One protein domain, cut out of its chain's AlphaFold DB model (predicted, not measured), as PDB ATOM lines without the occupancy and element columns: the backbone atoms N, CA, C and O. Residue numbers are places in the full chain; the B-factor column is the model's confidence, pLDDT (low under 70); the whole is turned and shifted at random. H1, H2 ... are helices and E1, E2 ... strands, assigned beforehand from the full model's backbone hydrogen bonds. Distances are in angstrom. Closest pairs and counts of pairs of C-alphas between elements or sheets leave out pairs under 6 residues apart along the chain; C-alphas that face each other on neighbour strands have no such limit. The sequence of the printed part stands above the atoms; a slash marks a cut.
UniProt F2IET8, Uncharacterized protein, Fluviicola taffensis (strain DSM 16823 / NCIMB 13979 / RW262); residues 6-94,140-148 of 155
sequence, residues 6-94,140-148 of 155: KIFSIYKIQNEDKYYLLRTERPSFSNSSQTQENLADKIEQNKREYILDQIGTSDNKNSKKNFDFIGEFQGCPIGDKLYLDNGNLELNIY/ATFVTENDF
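What this domain is: This is residues 6 to 94 and 140 to 148 of the 155 residues of an uncharacterized protein of Fluviicola taffensis (strain DSM 16823 / NCIMB 13979 / RW262) (UniProt F2IET8). One strongly twisted sheet of five strands has a single long helix, H1, packed on one face, in two layers, with most of its contacts to the sheet made with E2. From E3, the strand at one edge of the sheet, the chain passes through the small helix H2, which only grazes the sheet, to E4 at the other edge, while the loop residues 58 to 63 stick out beyond the last residue of H1. The printed part has 98 residues, with named elements in the order E1, E2, H1, E3, H2, E4, E5; the mixed sheet runs E3, E1, E2, E5, E4, and the class is mixed, helices and strands. The whole is compact, with a radius of gyration of the C-alphas of 14.3 A and spans of 44 by 33 by 22 A.

Where its parts are: Strand E1, residues 6 to 13, begins at C-alpha 6 (45.798, -14.835, 10.323) and is 22.4 A long. E2, residues 19 to 26, measures 22.1 A. Helix H1, residues 34 to 57, runs 34.5 A from C-alpha 34 at (57.585, -29.569, 4.851). E3, residues 67 to 74, bends by 59 degrees at residue 70. H2 is residues 80 to 83, and E4 is residues 89 to 94. E5, residues 140 to 144, ends at C-alpha 144 (42.035, -13.414, 19.618).

How they stand to each other: E1 and E2 are a hairpin, antiparallel at 152 degrees, with N 9 and O 22 at 2.9 A. On the other side of E1, E3 is antiparallel to it at 161 degrees, with N 10 and O 71 at 2.8 A. E2 and E5 are parallel at 22 degrees, with N 143 and O 21 at 2.9 A. E5 and the edge strand E4 are antiparallel at 114 degrees, with N 91 and O 140 at 2.8 A. E2, H1 and E3 form a split strand-helix-strand unit, two strands running the same way with E1 between them in the sheet, and its crossover is right-handed. H1 is on the sheet; the closest C-alphas of E2 and H1, those of Arg 26 and Glu 44, are 5.0 A apart. H1 and H2 are apart. In H1 every O i to N i+4 pair is within hydrogen-bond range; H2 is too short for such a pair.

The domain as a whole: The two C-alphas farthest apart, those of Ser 32 and Asn 60, are 45.8 A apart. Residues 95 to 139 are not printed, and C-alphas 94 and 140 are 9.8 A apart across this cut. Of the links that are printed whole, none is long. The mean pLDDT of the printed part is 90.9, and residues 58 to 63, which stand free, are under 70.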
ATOM      1  N   LYS A   6      46.956 -15.005   9.448       95.31
ATOM      2  CA  LYS A   6      45.798 -14.835  10.323       95.31
ATOM      3  C   LYS A   6      44.654 -15.701   9.823       95.31
ATOM      4  O   LYS A   6      44.286 -15.641   8.647       95.31
ATOM      5  N   ILE A   7      44.097 -16.479  10.737       96.81
ATOM      6  CA  ILE A   7      43.011 -17.409  10.474       96.81
ATOM      7  C   ILE A   7      41.813 -16.998  11.319       96.81
ATOM      8  O   ILE A   7      41.936 -16.782  12.522       96.81
ATOM      9  N   PHE A   8      40.660 -16.865  10.673       97.69
ATOM     10  CA  PHE A   8      39.399 -16.470  11.283       97.69
ATOM     11  C   PHE A   8      38.426 -17.641  11.212       97.69
ATOM     12  O   PHE A   8      37.965 -17.992  10.129       97.69
ATOM     13  N   SER A   9      38.089 -18.232  12.353       97.69
ATOM     14  CA  SER A   9      37.257 -19.435  12.433       97.69
ATOM     15  C   SER A   9      35.973 -19.153  13.213       97.69
ATOM     16  O   SER A   9      36.008 -18.613  14.321       97.69
ATOM     17  N   ILE A  10      34.825 -19.526  12.644       97.94
ATOM     18  CA  ILE A  10      33.510 -19.369  13.275       97.94
ATOM     19  C   ILE A  10      33.111 -20.676  13.954       97.94
ATOM     20  O   ILE A  10      33.036 -21.732  13.322       97.94
ATOM     21  N   TYR A  11      32.759 -20.568  15.231       97.25
ATOM     22  CA  TYR A  11      32.238 -21.662  16.039       97.25
ATOM     23  C   TYR A  11      30.881 -21.309  16.632       97.25
ATOM     24  O   TYR A  11      30.639 -20.168  17.023       97.25
ATOM     25  N   LYS A  12      30.008 -22.305  16.756       95.62
ATOM     26  CA  LYS A  12      28.745 -22.214  17.489       95.62
ATOM     27  C   LYS A  12      28.785 -23.159  18.682       95.62
ATOM     28  O   LYS A  12      29.176 -24.308  18.526       95.62
ATOM     29  N   ILE A  13      28.353 -22.721  19.862       92.81
ATOM     30  CA  ILE A  13      28.162 -23.650  20.985       92.81
ATOM     31  C   ILE A  13      26.992 -24.594  20.669       92.81
ATOM     32  O   ILE A  13      25.888 -24.148  20.359       92.81
ATOM     33  N   GLN A  14      27.201 -25.905  20.803       89.88
ATOM     34  CA  GLN A  14      26.133 -26.890  20.640       89.88
ATOM     35  C   GLN A  14      25.006 -26.641  21.646       89.88
ATOM     36  O   GLN A  14      25.242 -26.525  22.847       89.88
ATOM     37  N   ASN A  15      23.763 -26.636  21.159       86.31
ATOM     38  CA  ASN A  15      22.546 -26.400  21.947       86.31
ATOM     39  C   ASN A  15      22.394 -24.979  22.531       86.31
ATOM     40  O   ASN A  15      21.454 -24.738  23.285       86.31
ATOM     41  N   GLU A  16      23.255 -24.028  22.159       87.38
ATOM     42  CA  GLU A  16      23.094 -22.604  22.472       87.38
ATOM     43  C   GLU A  16      23.123 -21.787  21.171       87.38
ATOM     44  O   GLU A  16      23.805 -22.136  20.209       87.38
ATOM     45  N   ASP A  17      22.405 -20.665  21.116       88.94
ATOM     46  CA  ASP A  17      22.528 -19.724  19.992       88.94
ATOM     47  C   ASP A  17      23.628 -18.693  20.274       88.94
ATOM     48  O   ASP A  17      23.399 -17.487  20.320       88.94
ATOM     49  N   LYS A  18      24.832 -19.202  20.560       93.56
ATOM     50  CA  LYS A  18      26.026 -18.403  20.849       93.56
ATOM     51  C   LYS A  18      27.131 -18.752  19.870       93.56
ATOM     52  O   LYS A  18      27.482 -19.924  19.726       93.56
ATOM     53  N   TYR A  19      27.688 -17.719  19.250       96.94
ATOM     54  CA  TYR A  19      28.752 -17.840  18.266       96.94
ATOM     55  C   TYR A  19      30.032 -17.196  18.782       96.94
ATOM     56  O   TYR A  19      29.999 -16.207  19.514       96.94
ATOM     57  N   TYR A  20      31.155 -17.749  18.351       97.06
ATOM     58  CA  TYR A  20      32.484 -17.214  18.575       97.06
ATOM     59  C   TYR A  20      33.161 -17.037  17.229       97.06
ATOM     60  O   TYR A  20      33.097 -17.926  16.377       97.06
ATOM     61  N   LEU A  21      33.798 -15.886  17.051       97.88
ATOM     62  CA  LEU A  21      34.742 -15.664  15.970       97.88
ATOM     63  C   LEU A  21      36.130 -15.666  16.591       97.88
ATOM     64  O   LEU A  21      36.476 -14.754  17.340       97.88
ATOM     65  N   LEU A  22      36.894 -16.704  16.295       96.94
ATOM     66  CA  LEU A  22      38.239 -16.872  16.806       96.94
ATOM     67  C   LEU A  22      39.247 -16.403  15.762       96.94
ATOM     68  O   LEU A  22      39.161 -16.822  14.608       96.94
ATOM     69  N   ARG A  23      40.203 -15.565  16.173       96.81
ATOM     70  CA  ARG A  23      41.381 -15.236  15.371       96.81
ATOM     71  C   ARG A  23      42.644 -15.832  15.979       96.81
ATOM     72  O   ARG A  23      43.081 -15.399  17.047       96.81
ATOM     73  N   THR A  24      43.257 -16.747  15.248       95.25
ATOM     74  CA  THR A  24      44.565 -17.345  15.544       95.25
ATOM     75  C   THR A  24      45.580 -16.959  14.476       95.25
ATOM     76  O   THR A  24      45.224 -16.505  13.384       95.25
ATOM     77  N   GLU A  25      46.857 -17.123  14.796       94.44
ATOM     78  CA  GLU A  25      47.949 -16.906  13.861       94.44
ATOM     79  C   GLU A  25      48.791 -18.169  13.690       94.44
ATOM     80  O   GLU A  25      49.320 -18.740  14.655       94.44
ATOM     81  N   ARG A  26      48.942 -18.576  12.427       93.94
ATOM     82  CA  ARG A  26      49.921 -19.578  12.027       93.94
ATOM     83  C   ARG A  26      51.283 -18.906  11.838       93.94
ATOM     84  O   ARG A  26      51.368 -17.975  11.029       93.94
ATOM     85  N   PRO A  27      52.347 -19.389  12.503       92.75
ATOM     86  CA  PRO A  27      53.670 -18.796  12.384       92.75
ATOM     87  C   PRO A  27      54.258 -18.972  10.979       92.75
ATOM     88  O   PRO A  27      53.897 -19.878  10.223       92.75
ATOM     89  N   SER A  28      55.204 -18.097  10.640       92.56
ATOM     90  CA  SER A  28      55.971 -18.193   9.396       92.56
ATOM     91  C   SER A  28      56.810 -19.477   9.325       92.56
ATOM     92  O   SER A  28      57.276 -20.005  10.335       92.56
ATOM     93  N   PHE A  29      57.049 -19.974   8.110       92.56
ATOM     94  CA  PHE A  29      57.888 -21.154   7.879       92.56
ATOM     95  C   PHE A  29      58.639 -21.074   6.547       92.56
ATOM     96  O   PHE A  29      58.335 -20.271   5.655       92.56
ATOM     97  N   SER A  30      59.663 -21.911   6.372       90.88
ATOM     98  CA  SER A  30      60.338 -22.011   5.080       90.88
ATOM     99  C   SER A  30      59.527 -22.842   4.087       90.88
ATOM    100  O   SER A  30      59.326 -24.033   4.297       90.88
ATOM    101  N   ASN A  31      59.209 -22.260   2.925       87.50
ATOM    102  CA  ASN A  31      58.577 -22.959   1.790       87.50
ATOM    103  C   ASN A  31      59.386 -24.165   1.280       87.50
ATOM    104  O   ASN A  31      58.885 -24.955   0.489       87.50
ATOM    105  N   SER A  32      60.660 -24.281   1.665       90.94
ATOM    106  CA  SER A  32      61.513 -25.418   1.313       90.94
ATOM    107  C   SER A  32      61.475 -26.560   2.334       90.94
ATOM    108  O   SER A  32      62.164 -27.560   2.132       90.94
ATOM    109  N   SER A  33      60.730 -26.426   3.438       92.56
ATOM    110  CA  SER A  33      60.708 -27.395   4.534       92.56
ATOM    111  C   SER A  33      59.285 -27.790   4.916       92.56
ATOM    112  O   SER A  33      58.626 -27.108   5.698       92.56
ATOM    113  N   GLN A  34      58.862 -28.966   4.450       91.62
ATOM    114  CA  GLN A  34      57.585 -29.569   4.851       91.62
ATOM    115  C   GLN A  34      57.485 -29.760   6.370       91.62
ATOM    116  O   GLN A  34      56.415 -29.656   6.956       91.62
ATOM    117  N   THR A  35      58.605 -30.051   7.035       93.75
ATOM    118  CA  THR A  35      58.628 -30.225   8.491       93.75
ATOM    119  C   THR A  35      58.273 -28.932   9.219       93.75
ATOM    120  O   THR A  35      57.539 -28.991  10.199       93.75
ATOM    121  N   GLN A  36      58.772 -27.782   8.751       92.25
ATOM    122  CA  GLN A  36      58.437 -26.490   9.353       92.25
ATOM    123  C   GLN A  36      56.990 -26.089   9.068       92.25
ATOM    124  O   GLN A  36      56.337 -25.574   9.964       92.25
ATOM    125  N   GLU A  37      56.481 -26.371   7.867       92.50
ATOM    126  CA  GLU A  37      55.064 -26.171   7.532       92.50
ATOM    127  C   GLU A  37      54.152 -26.975   8.469       92.50
ATOM    128  O   GLU A  37      53.316 -26.403   9.161       92.50
ATOM    129  N   ASN A  38      54.397 -28.283   8.595       92.56
ATOM    130  CA  ASN A  38      53.605 -29.150   9.470       92.56
ATOM    131  C   ASN A  38      53.662 -28.710  10.942       92.56
ATOM    132  O   ASN A  38      52.698 -28.888  11.683       92.56
ATOM    133  N   LEU A  39      54.810 -28.190  11.387       93.12
ATOM    134  CA  LEU A  39      54.973 -27.668  12.741       93.12
ATOM    135  C   LEU A  39      54.174 -26.373  12.925       93.12
ATOM    136  O   LEU A  39      53.460 -26.256  13.914       93.12
ATOM    137  N   ALA A  40      54.226 -25.456  11.957       92.69
ATOM    138  CA  ALA A  40      53.452 -24.220  11.981       92.69
ATOM    139  C   ALA A  40      51.940 -24.485  12.027       92.69
ATOM    140  O   ALA A  40      51.247 -23.918  12.872       92.69
ATOM    141  N   ASP A  41      51.439 -25.391  11.182       92.50
ATOM    142  CA  ASP A  41      50.027 -25.791  11.189       92.50
ATOM    143  C   ASP A  41      49.630 -26.420  12.535       92.50
ATOM    144  O   ASP A  41      48.579 -26.114  13.094       92.50
ATOM    145  N   LYS A  42      50.500 -27.263  13.107       93.94
ATOM    146  CA  LYS A  42      50.247 -27.894  14.407       93.94
ATOM    147  C   LYS A  42      50.206 -26.882  15.554       93.94
ATOM    148  O   LYS A  42      49.391 -27.039  16.459       93.94
ATOM    149  N   ILE A  43      51.072 -25.869  15.540       93.50
ATOM    150  CA  ILE A  43      51.067 -24.796  16.547       93.50
ATOM    151  C   ILE A  43      49.737 -24.055  16.508       93.50
ATOM    152  O   ILE A  43      49.101 -23.886  17.545       93.50
ATOM    153  N   GLU A  44      49.292 -23.660  15.317       94.62
ATOM    154  CA  GLU A  44      48.013 -22.975  15.145       94.62
ATOM    155  C   GLU A  44      46.845 -23.841  15.636       94.62
ATOM    156  O   GLU A  44      46.027 -23.374  16.433       94.62
ATOM    157  N   GLN A  45      46.818 -25.121  15.255       93.56
ATOM    158  CA  GLN A  45      45.781 -26.047  15.695       93.56
ATOM    159  C   GLN A  45      45.768 -26.202  17.226       93.56
ATOM    160  O   GLN A  45      44.701 -26.157  17.839       93.56
ATOM    161  N   ASN A  46      46.937 -26.329  17.860       93.88
ATOM    162  CA  ASN A  46      47.043 -26.421  19.317       93.88
ATOM    163  C   ASN A  46      46.522 -25.149  20.005       93.88
ATOM    164  O   ASN A  46      45.773 -25.250  20.978       93.88
ATOM    165  N   LYS A  47      46.879 -23.956  19.498       93.94
ATOM    166  CA  LYS A  47      46.361 -22.670  20.008       93.94
ATOM    167  C   LYS A  47      44.842 -22.632  19.939       93.94
ATOM    168  O   LYS A  47      44.175 -22.328  20.925       93.94
ATOM    169  N   ARG A  48      44.288 -22.985  18.784       94.44
ATOM    170  CA  ARG A  48      42.847 -23.020  18.537       94.44
ATOM    171  C   ARG A  48      42.121 -23.970  19.488       94.44
ATOM    172  O   ARG A  48      41.129 -23.579  20.099       94.44
ATOM    173  N   GLU A  49      42.617 -25.196  19.641       92.56
ATOM    174  CA  GLU A  49      42.042 -26.193  20.551       92.56
ATOM    175  C   GLU A  49      42.097 -25.735  22.014       92.56
ATOM    176  O   GLU A  49      41.102 -25.863  22.730       92.56
ATOM    177  N   TYR A  50      43.218 -25.146  22.441       92.06
ATOM    178  CA  TYR A  50      43.373 -24.592  23.785       92.06
ATOM    179  C   TYR A  50      42.360 -23.477  24.057       92.06
ATOM    180  O   TYR A  50      41.658 -23.506  25.068       92.06
ATOM    181  N   ILE A  51      42.230 -22.518  23.137       92.50
ATOM    182  CA  ILE A  51      41.297 -21.396  23.283       92.50
ATOM    183  C   ILE A  51      39.850 -21.898  23.367       92.50
ATOM    184  O   ILE A  51      39.096 -21.476  24.247       92.50
ATOM    185  N   LEU A  52      39.459 -22.840  22.505       92.19
ATOM    186  CA  LEU A  52      38.130 -23.455  22.560       92.19
ATOM    187  C   LEU A  52      37.874 -24.171  23.893       92.19
ATOM    188  O   LEU A  52      36.762 -24.096  24.419       92.19
ATOM    189  N   ASP A  53      38.881 -24.831  24.466       90.25
ATOM    190  CA  ASP A  53      38.770 -25.466  25.781       90.25
ATOM    191  C   ASP A  53      38.586 -24.434  26.907       90.25
ATOM    192  O   ASP A  53      37.698 -24.595  27.750       90.25
ATOM    193  N   GLN A  54      39.332 -23.324  26.881       89.31
ATOM    194  CA  GLN A  54      39.175 -22.224  27.842       89.31
ATOM    195  C   GLN A  54      37.776 -21.592  27.762       89.31
ATOM    196  O   GLN A  54      37.111 -21.390  28.781       89.31
ATOM    197  N   ILE A  55      37.270 -21.344  26.550       89.31
ATOM    198  CA  ILE A  55      35.908 -20.830  26.346       89.31
ATOM    199  C   ILE A  55      34.871 -21.853  26.839       89.31
ATOM    200  O   ILE A  55      33.891 -21.496  27.498       89.31
ATOM    201  N   GLY A  56      35.084 -23.136  26.539       84.81
ATOM    202  CA  GLY A  56      34.158 -24.219  26.856       84.81
ATOM    203  C   GLY A  56      34.085 -24.607  28.336       84.81
ATOM    204  O   GLY A  56      33.148 -25.311  28.715       84.81
ATOM    205  N   THR A  57      35.028 -24.160  29.169       78.69
ATOM    206  CA  THR A  57      35.127 -24.509  30.600       78.69
ATOM    207  C   THR A  57      34.695 -23.386  31.555       78.69
ATOM    208  O   THR A  57      34.520 -23.639  32.749       78.69
ATOM    209  N   SER A  58      34.450 -22.174  31.044       62.22
ATOM    210  CA  SER A  58      34.303 -20.941  31.840       62.22
ATOM    211  C   SER A  58      33.072 -20.878  32.776       62.22
ATOM    212  O   SER A  58      33.117 -20.199  33.800       62.22
ATOM    213  N   ASP A  59      31.995 -21.637  32.520       57.06
ATOM    214  CA  ASP A  59      30.722 -21.474  33.262       57.06
ATOM    215  C   ASP A  59      30.438 -22.538  34.346       57.06
ATOM    216  O   ASP A  59      29.648 -22.299  35.262       57.06
ATOM    217  N   ASN A  60      31.039 -23.731  34.271       52.69
ATOM    218  CA  ASN A  60      30.884 -24.774  35.292       52.69
ATOM    219  C   ASN A  60      31.900 -25.899  35.053       52.69
ATOM    220  O   ASN A  60      31.848 -26.565  34.020       52.69
ATOM    221  N   LYS A  61      32.770 -26.181  36.035       55.78
ATOM    222  CA  LYS A  61      33.864 -27.180  35.952       55.78
ATOM    223  C   LYS A  61      33.437 -28.615  35.577       55.78
ATOM    224  O   LYS A  61      34.299 -29.458  35.364       55.78
ATOM    225  N   ASN A  62      32.134 -28.890  35.492       55.22
ATOM    226  CA  ASN A  62      31.571 -30.208  35.206       55.22
ATOM    227  C   ASN A  62      30.847 -30.318  33.849       55.22
ATOM    228  O   ASN A  62      30.329 -31.390  33.545       55.22
ATOM    229  N   SER A  63      30.794 -29.263  33.027       60.31
ATOM    230  CA  SER A  63      30.179 -29.326  31.693       60.31
ATOM    231  C   SER A  63      31.059 -28.639  30.653       60.31
ATOM    232  O   SER A  63      30.987 -27.424  30.483       60.31
ATOM    233  N   LYS A  64      31.879 -29.426  29.948       73.50
ATOM    234  CA  LYS A  64      32.598 -28.965  28.758       73.50
ATOM    235  C   LYS A  64      31.580 -28.672  27.660       73.50
ATOM    236  O   LYS A  64      30.793 -29.550  27.301       73.50
ATOM    237  N   LYS A  65      31.567 -27.437  27.160       81.69
ATOM    238  CA  LYS A  65      30.741 -27.080  26.003       81.69
ATOM    239  C   LYS A  65      31.374 -27.651  24.738       81.69
ATOM    240  O   LYS A  65      32.586 -27.573  24.556       81.69
ATOM    241  N   ASN A  66      30.541 -28.219  23.877       88.38
ATOM    242  CA  ASN A  66      30.955 -28.657  22.550       88.38
ATOM    243  C   ASN A  66      30.710 -27.533  21.543       88.38
ATOM    244  O   ASN A  66      29.772 -26.749  21.707       88.38
ATOM    245  N   PHE A  67      31.513 -27.500  20.484       93.25
ATOM    246  CA  PHE A  67      31.421 -26.490  19.437       93.25
ATOM    247  C   PHE A  67      31.172 -27.139  18.078       93.25
ATOM    248  O   PHE A  67      31.846 -28.102  17.716       93.25
ATOM    249  N   ASP A  68      30.237 -26.575  17.323       95.12
ATOM    250  CA  ASP A  68      30.064 -26.842  15.903       95.12
ATOM    251  C   ASP A  68      30.903 -25.839  15.114       95.12
ATOM    252  O   ASP A  68      30.775 -24.623  15.284       95.12
ATOM    253  N   PHE A  69      31.774 -26.350  14.251       96.38
ATOM    254  CA  PHE A  69      32.563 -25.527  13.347       96.38
ATOM    255  C   PHE A  69      31.718 -25.122  12.133       96.38
ATOM    256  O   PHE A  69      31.157 -25.978  11.449       96.38
ATOM    257  N   ILE A  70      31.609 -23.814  11.886       96.19
ATOM    258  CA  ILE A  70      30.760 -23.253  10.825       96.19
ATOM    259  C   ILE A  70      31.567 -22.982   9.556       96.19
ATOM    260  O   ILE A  70      31.088 -23.256   8.455       96.19
ATOM    261  N   GLY A  71      32.777 -22.449   9.705       96.69
ATOM    262  CA  GLY A  71      33.647 -22.124   8.586       96.69
ATOM    263  C   GLY A  71      34.869 -21.322   9.007       96.69
ATOM    264  O   GLY A  71      34.975 -20.864  10.146       96.69
ATOM    265  N   GLU A  72      35.789 -21.165   8.068       97.19
ATOM    266  CA  GLU A  72      37.049 -20.467   8.242       97.19
ATOM    267  C   GLU A  72      37.376 -19.585   7.036       97.19
ATOM    268  O   GLU A  72      37.088 -19.929   5.887       97.19
ATOM    269  N   PHE A  73      38.015 -18.459   7.329       96.94
ATOM    270  CA  PHE A  73      38.593 -17.545   6.364       96.94
ATOM    271  C   PHE A  73      40.062 -17.293   6.711       96.94
ATOM    272  O   PHE A  73      40.397 -16.995   7.857       96.94
ATOM    273  N   GLN A  74      40.937 -17.387   5.715       94.19
ATOM    274  CA  GLN A  74      42.363 -17.107   5.849       94.19
ATOM    275  C   GLN A  74      42.710 -15.935   4.933       94.19
ATOM    276  O   GLN A  74      42.548 -16.040   3.719       94.19
ATOM    277  N   GLY A  75      43.172 -14.820   5.503       87.62
ATOM    278  CA  GLY A  75      43.494 -13.615   4.736       87.62
ATOM    279  C   GLY A  75      43.022 -12.326   5.403       87.62
ATOM    280  O   GLY A  75      43.033 -12.211   6.629       87.62
ATOM    281  N   CYS A  76      42.622 -11.356   4.580       91.56
ATOM    282  CA  CYS A  76      42.182 -10.024   4.999       91.56
ATOM    283  C   CYS A  76      40.648  -9.954   5.027       91.56
ATOM    284  O   CYS A  76      40.038  -9.834   3.967       91.56
ATOM    285  N   PRO A  77      39.993 -10.101   6.193       94.75
ATOM    286  CA  PRO A  77      38.541 -10.039   6.246       94.75
ATOM    287  C   PRO A  77      38.061  -8.590   6.125       94.75
ATOM    288  O   PRO A  77      38.806  -7.639   6.382       94.75
ATOM    289  N   ILE A  78      36.783  -8.447   5.792       95.25
ATOM    290  CA  ILE A  78      36.096  -7.155   5.699       95.25
ATOM    291  C   ILE A  78      35.937  -6.553   7.108       95.25
ATOM    292  O   ILE A  78      35.502  -7.238   8.039       95.25
ATOM    293  N   GLY A  79      36.245  -5.266   7.264       94.50
ATOM    294  CA  GLY A  79      36.013  -4.506   8.495       94.50
ATOM    295  C   GLY A  79      37.182  -4.429   9.490       94.50
ATOM    296  O   GLY A  79      37.769  -5.424   9.919       94.50
ATOM    297  N   ASP A  80      37.437  -3.209   9.967       93.25
ATOM    298  CA  ASP A  80      38.604  -2.848  10.788       93.25
ATOM    299  C   ASP A  80      38.669  -3.544  12.155       93.25
ATOM    300  O   ASP A  80      39.748  -3.797  12.696       93.25
ATOM    301  N   LYS A  81      37.514  -3.878  12.745       94.00
ATOM    302  CA  LYS A  81      37.463  -4.449  14.103       94.00
ATOM    303  C   LYS A  81      38.108  -5.831  14.193       94.00
ATOM    304  O   LYS A  81      38.522  -6.236  15.276       94.00
ATOM    305  N   LEU A  82      38.233  -6.538  13.071       94.69
ATOM    306  CA  LEU A  82      38.870  -7.856  13.004       94.69
ATOM    307  C   LEU A  82      40.407  -7.781  13.062       94.69
ATOM    308  O   LEU A  82      41.077  -8.791  13.300       94.69
ATOM    309  N   TYR A  83      40.969  -6.576  12.923       94.12
ATOM    310  CA  TYR A  83      42.406  -6.311  12.997       94.12
ATOM    311  C   TYR A  83      42.880  -5.870  14.389       94.12
ATOM    312  O   TYR A  83      44.079  -5.704  14.583       94.12
ATOM    313  N   LEU A  84      41.982  -5.733  15.373       93.25
ATOM    314  CA  LEU A  84      42.339  -5.380  16.755       93.25
ATOM    315  C   LEU A  84      43.251  -6.435  17.394       93.25
ATOM    316  O   LEU A  84      43.024  -7.628  17.219       93.25
ATOM    317  N   ASP A  85      44.265  -6.029  18.159       90.19
ATOM    318  CA  ASP A  85      45.203  -6.980  18.782       90.19
ATOM    319  C   ASP A  85      44.509  -7.898  19.797       90.19
ATOM    320  O   ASP A  85      44.721  -9.111  19.775       90.19
ATOM    321  N   ASN A  86      43.625  -7.332  20.618       90.69
ATOM    322  CA  ASN A  86      42.825  -8.049  21.612       90.69
ATOM    323  C   ASN A  86      41.354  -8.090  21.187       90.69
ATOM    324  O   ASN A  86      40.861  -7.153  20.551       90.69
ATOM    325  N   GLY A  87      40.669  -9.170  21.545       89.25
ATOM    326  CA  GLY A  87      39.250  -9.372  21.302       89.25
ATOM    327  C   GLY A  87      38.426  -9.101  22.559       89.25
ATOM    328  O   GLY A  87      38.485  -8.019  23.144       89.25
ATOM    329  N   ASN A  88      37.596 -10.074  22.935       91.12
ATOM    330  CA  ASN A  88      36.589 -10.007  23.996       91.12
ATOM    331  C   ASN A  88      35.494  -8.954  23.777       91.12
ATOM    332  O   ASN A  88      34.997  -8.334  24.721       91.12
ATOM    333  N   LEU A  89      35.073  -8.779  22.526       95.00
ATOM    334  CA  LEU A  89      33.955  -7.905  22.189       95.00
ATOM    335  C   LEU A  89      32.932  -8.607  21.307       95.00
ATOM    336  O   LEU A  89      33.238  -9.510  20.536       95.00
ATOM    337  N   GLU A  90      31.688  -8.179  21.432       96.38
ATOM    338  CA  GLU A  90      30.589  -8.727  20.655       96.38
ATOM    339  C   GLU A  90      30.476  -7.984  19.316       96.38
ATOM    340  O   GLU A  90      30.384  -6.753  19.279       96.38
ATOM    341  N   LEU A  91      30.494  -8.731  18.213       96.44
ATOM    342  CA  LEU A  91      30.466  -8.205  16.853       96.44
ATOM    343  C   LEU A  91      29.306  -8.777  16.045       96.44
ATOM    344  O   LEU A  91      28.932  -9.942  16.179       96.44
ATOM    345  N   ASN A  92      28.781  -7.944  15.148       96.81
ATOM    346  CA  ASN A  92      27.915  -8.391  14.065       96.81
ATOM    347  C   ASN A  92      28.810  -8.891  12.933       96.81
ATOM    348  O   ASN A  92      29.501  -8.097  12.294       96.81
ATOM    349  N   ILE A  93      28.828 -10.199  12.725       97.94
ATOM    350  CA  ILE A  93      29.650 -10.844  11.709       97.94
ATOM    351  C   ILE A  93      28.750 -11.297  10.575       97.94
ATOM    352  O   ILE A  93      27.740 -11.968  10.795       97.94
ATOM    353  N   TYR A  94      29.138 -10.930   9.364       98.00
ATOM    354  CA  TYR A  94      28.603 -11.493   8.142       98.00
ATOM    355  C   TYR A  94      29.559 -12.567   7.653       98.00
ATOM    356  O   TYR A  94      30.779 -12.391   7.686       98.00
ATOM    357  N   ALA A 140      28.505 -12.625  17.210       97.19
ATOM    358  CA  ALA A 140      29.594 -13.467  17.682       97.19
ATOM    359  C   ALA A 140      30.466 -12.731  18.699       97.19
ATOM    360  O   ALA A 140      30.770 -11.548  18.532       97.19
ATOM    361  N   THR A 141      30.905 -13.445  19.730       97.06
ATOM    362  CA  THR A 141      31.983 -12.973  20.599       97.06
ATOM    363  C   THR A 141      33.295 -13.138  19.843       97.06
ATOM    364  O   THR A 141      33.713 -14.259  19.550       97.06
ATOM    365  N   PHE A 142      33.920 -12.020  19.488       97.38
ATOM    366  CA  PHE A 142      35.231 -12.003  18.862       97.38
ATOM    367  C   PHE A 142      36.311 -12.179  19.920       97.38
ATOM    368  O   PHE A 142      36.321 -11.463  20.920       97.38
ATOM    369  N   VAL A 143      37.207 -13.126  19.685       96.38
ATOM    370  CA  VAL A 143      38.328 -13.452  20.562       96.38
ATOM    371  C   VAL A 143      39.581 -13.666  19.722       96.38
ATOM    372  O   VAL A 143      39.515 -14.178  18.603       96.38
ATOM    373  N   THR A 144      40.726 -13.262  20.252       95.38
ATOM    374  CA  THR A 144      42.035 -13.414  19.618       95.38
ATOM    375  C   THR A 144      42.943 -14.263  20.491       95.38
ATOM    376  O   THR A 144      42.696 -14.444  21.680       95.38
ATOM    377  N   GLU A 145      44.030 -14.773  19.920       92.88
ATOM    378  CA  GLU A 145      45.034 -15.503  20.696       92.88
ATOM    379  C   GLU A 145      45.666 -14.678  21.836       92.88
ATOM    380  O   GLU A 145      46.054 -15.250  22.850       92.88
ATOM    381  N   ASN A 146      45.668 -13.344  21.733       92.62
ATOM    382  CA  ASN A 146      46.165 -12.443  22.781       92.62
ATOM    383  C   ASN A 146      45.231 -12.336  23.998       92.62
ATOM    384  O   ASN A 146      45.639 -11.830  25.042       92.62
ATOM    385  N   ASP A 147      43.989 -12.812  23.885       91.75
ATOM    386  CA  ASP A 147      43.039 -12.838  24.998       91.75
ATOM    387  C   ASP A 147      43.312 -13.989  25.988       91.75
ATOM    388  O   ASP A 147      42.642 -14.084  27.020       91.75
ATOM    389  N   PHE A 148      44.275 -14.870  25.685       91.31
ATOM    390  CA  PHE A 148      44.558 -16.092  26.437       91.31
ATOM    391  C   PHE A 148      46.041 -16.207  26.796       91.31
ATOM    392  O   PHE A 148      46.920 -15.727  26.082       91.31
TER     393      PHE A 148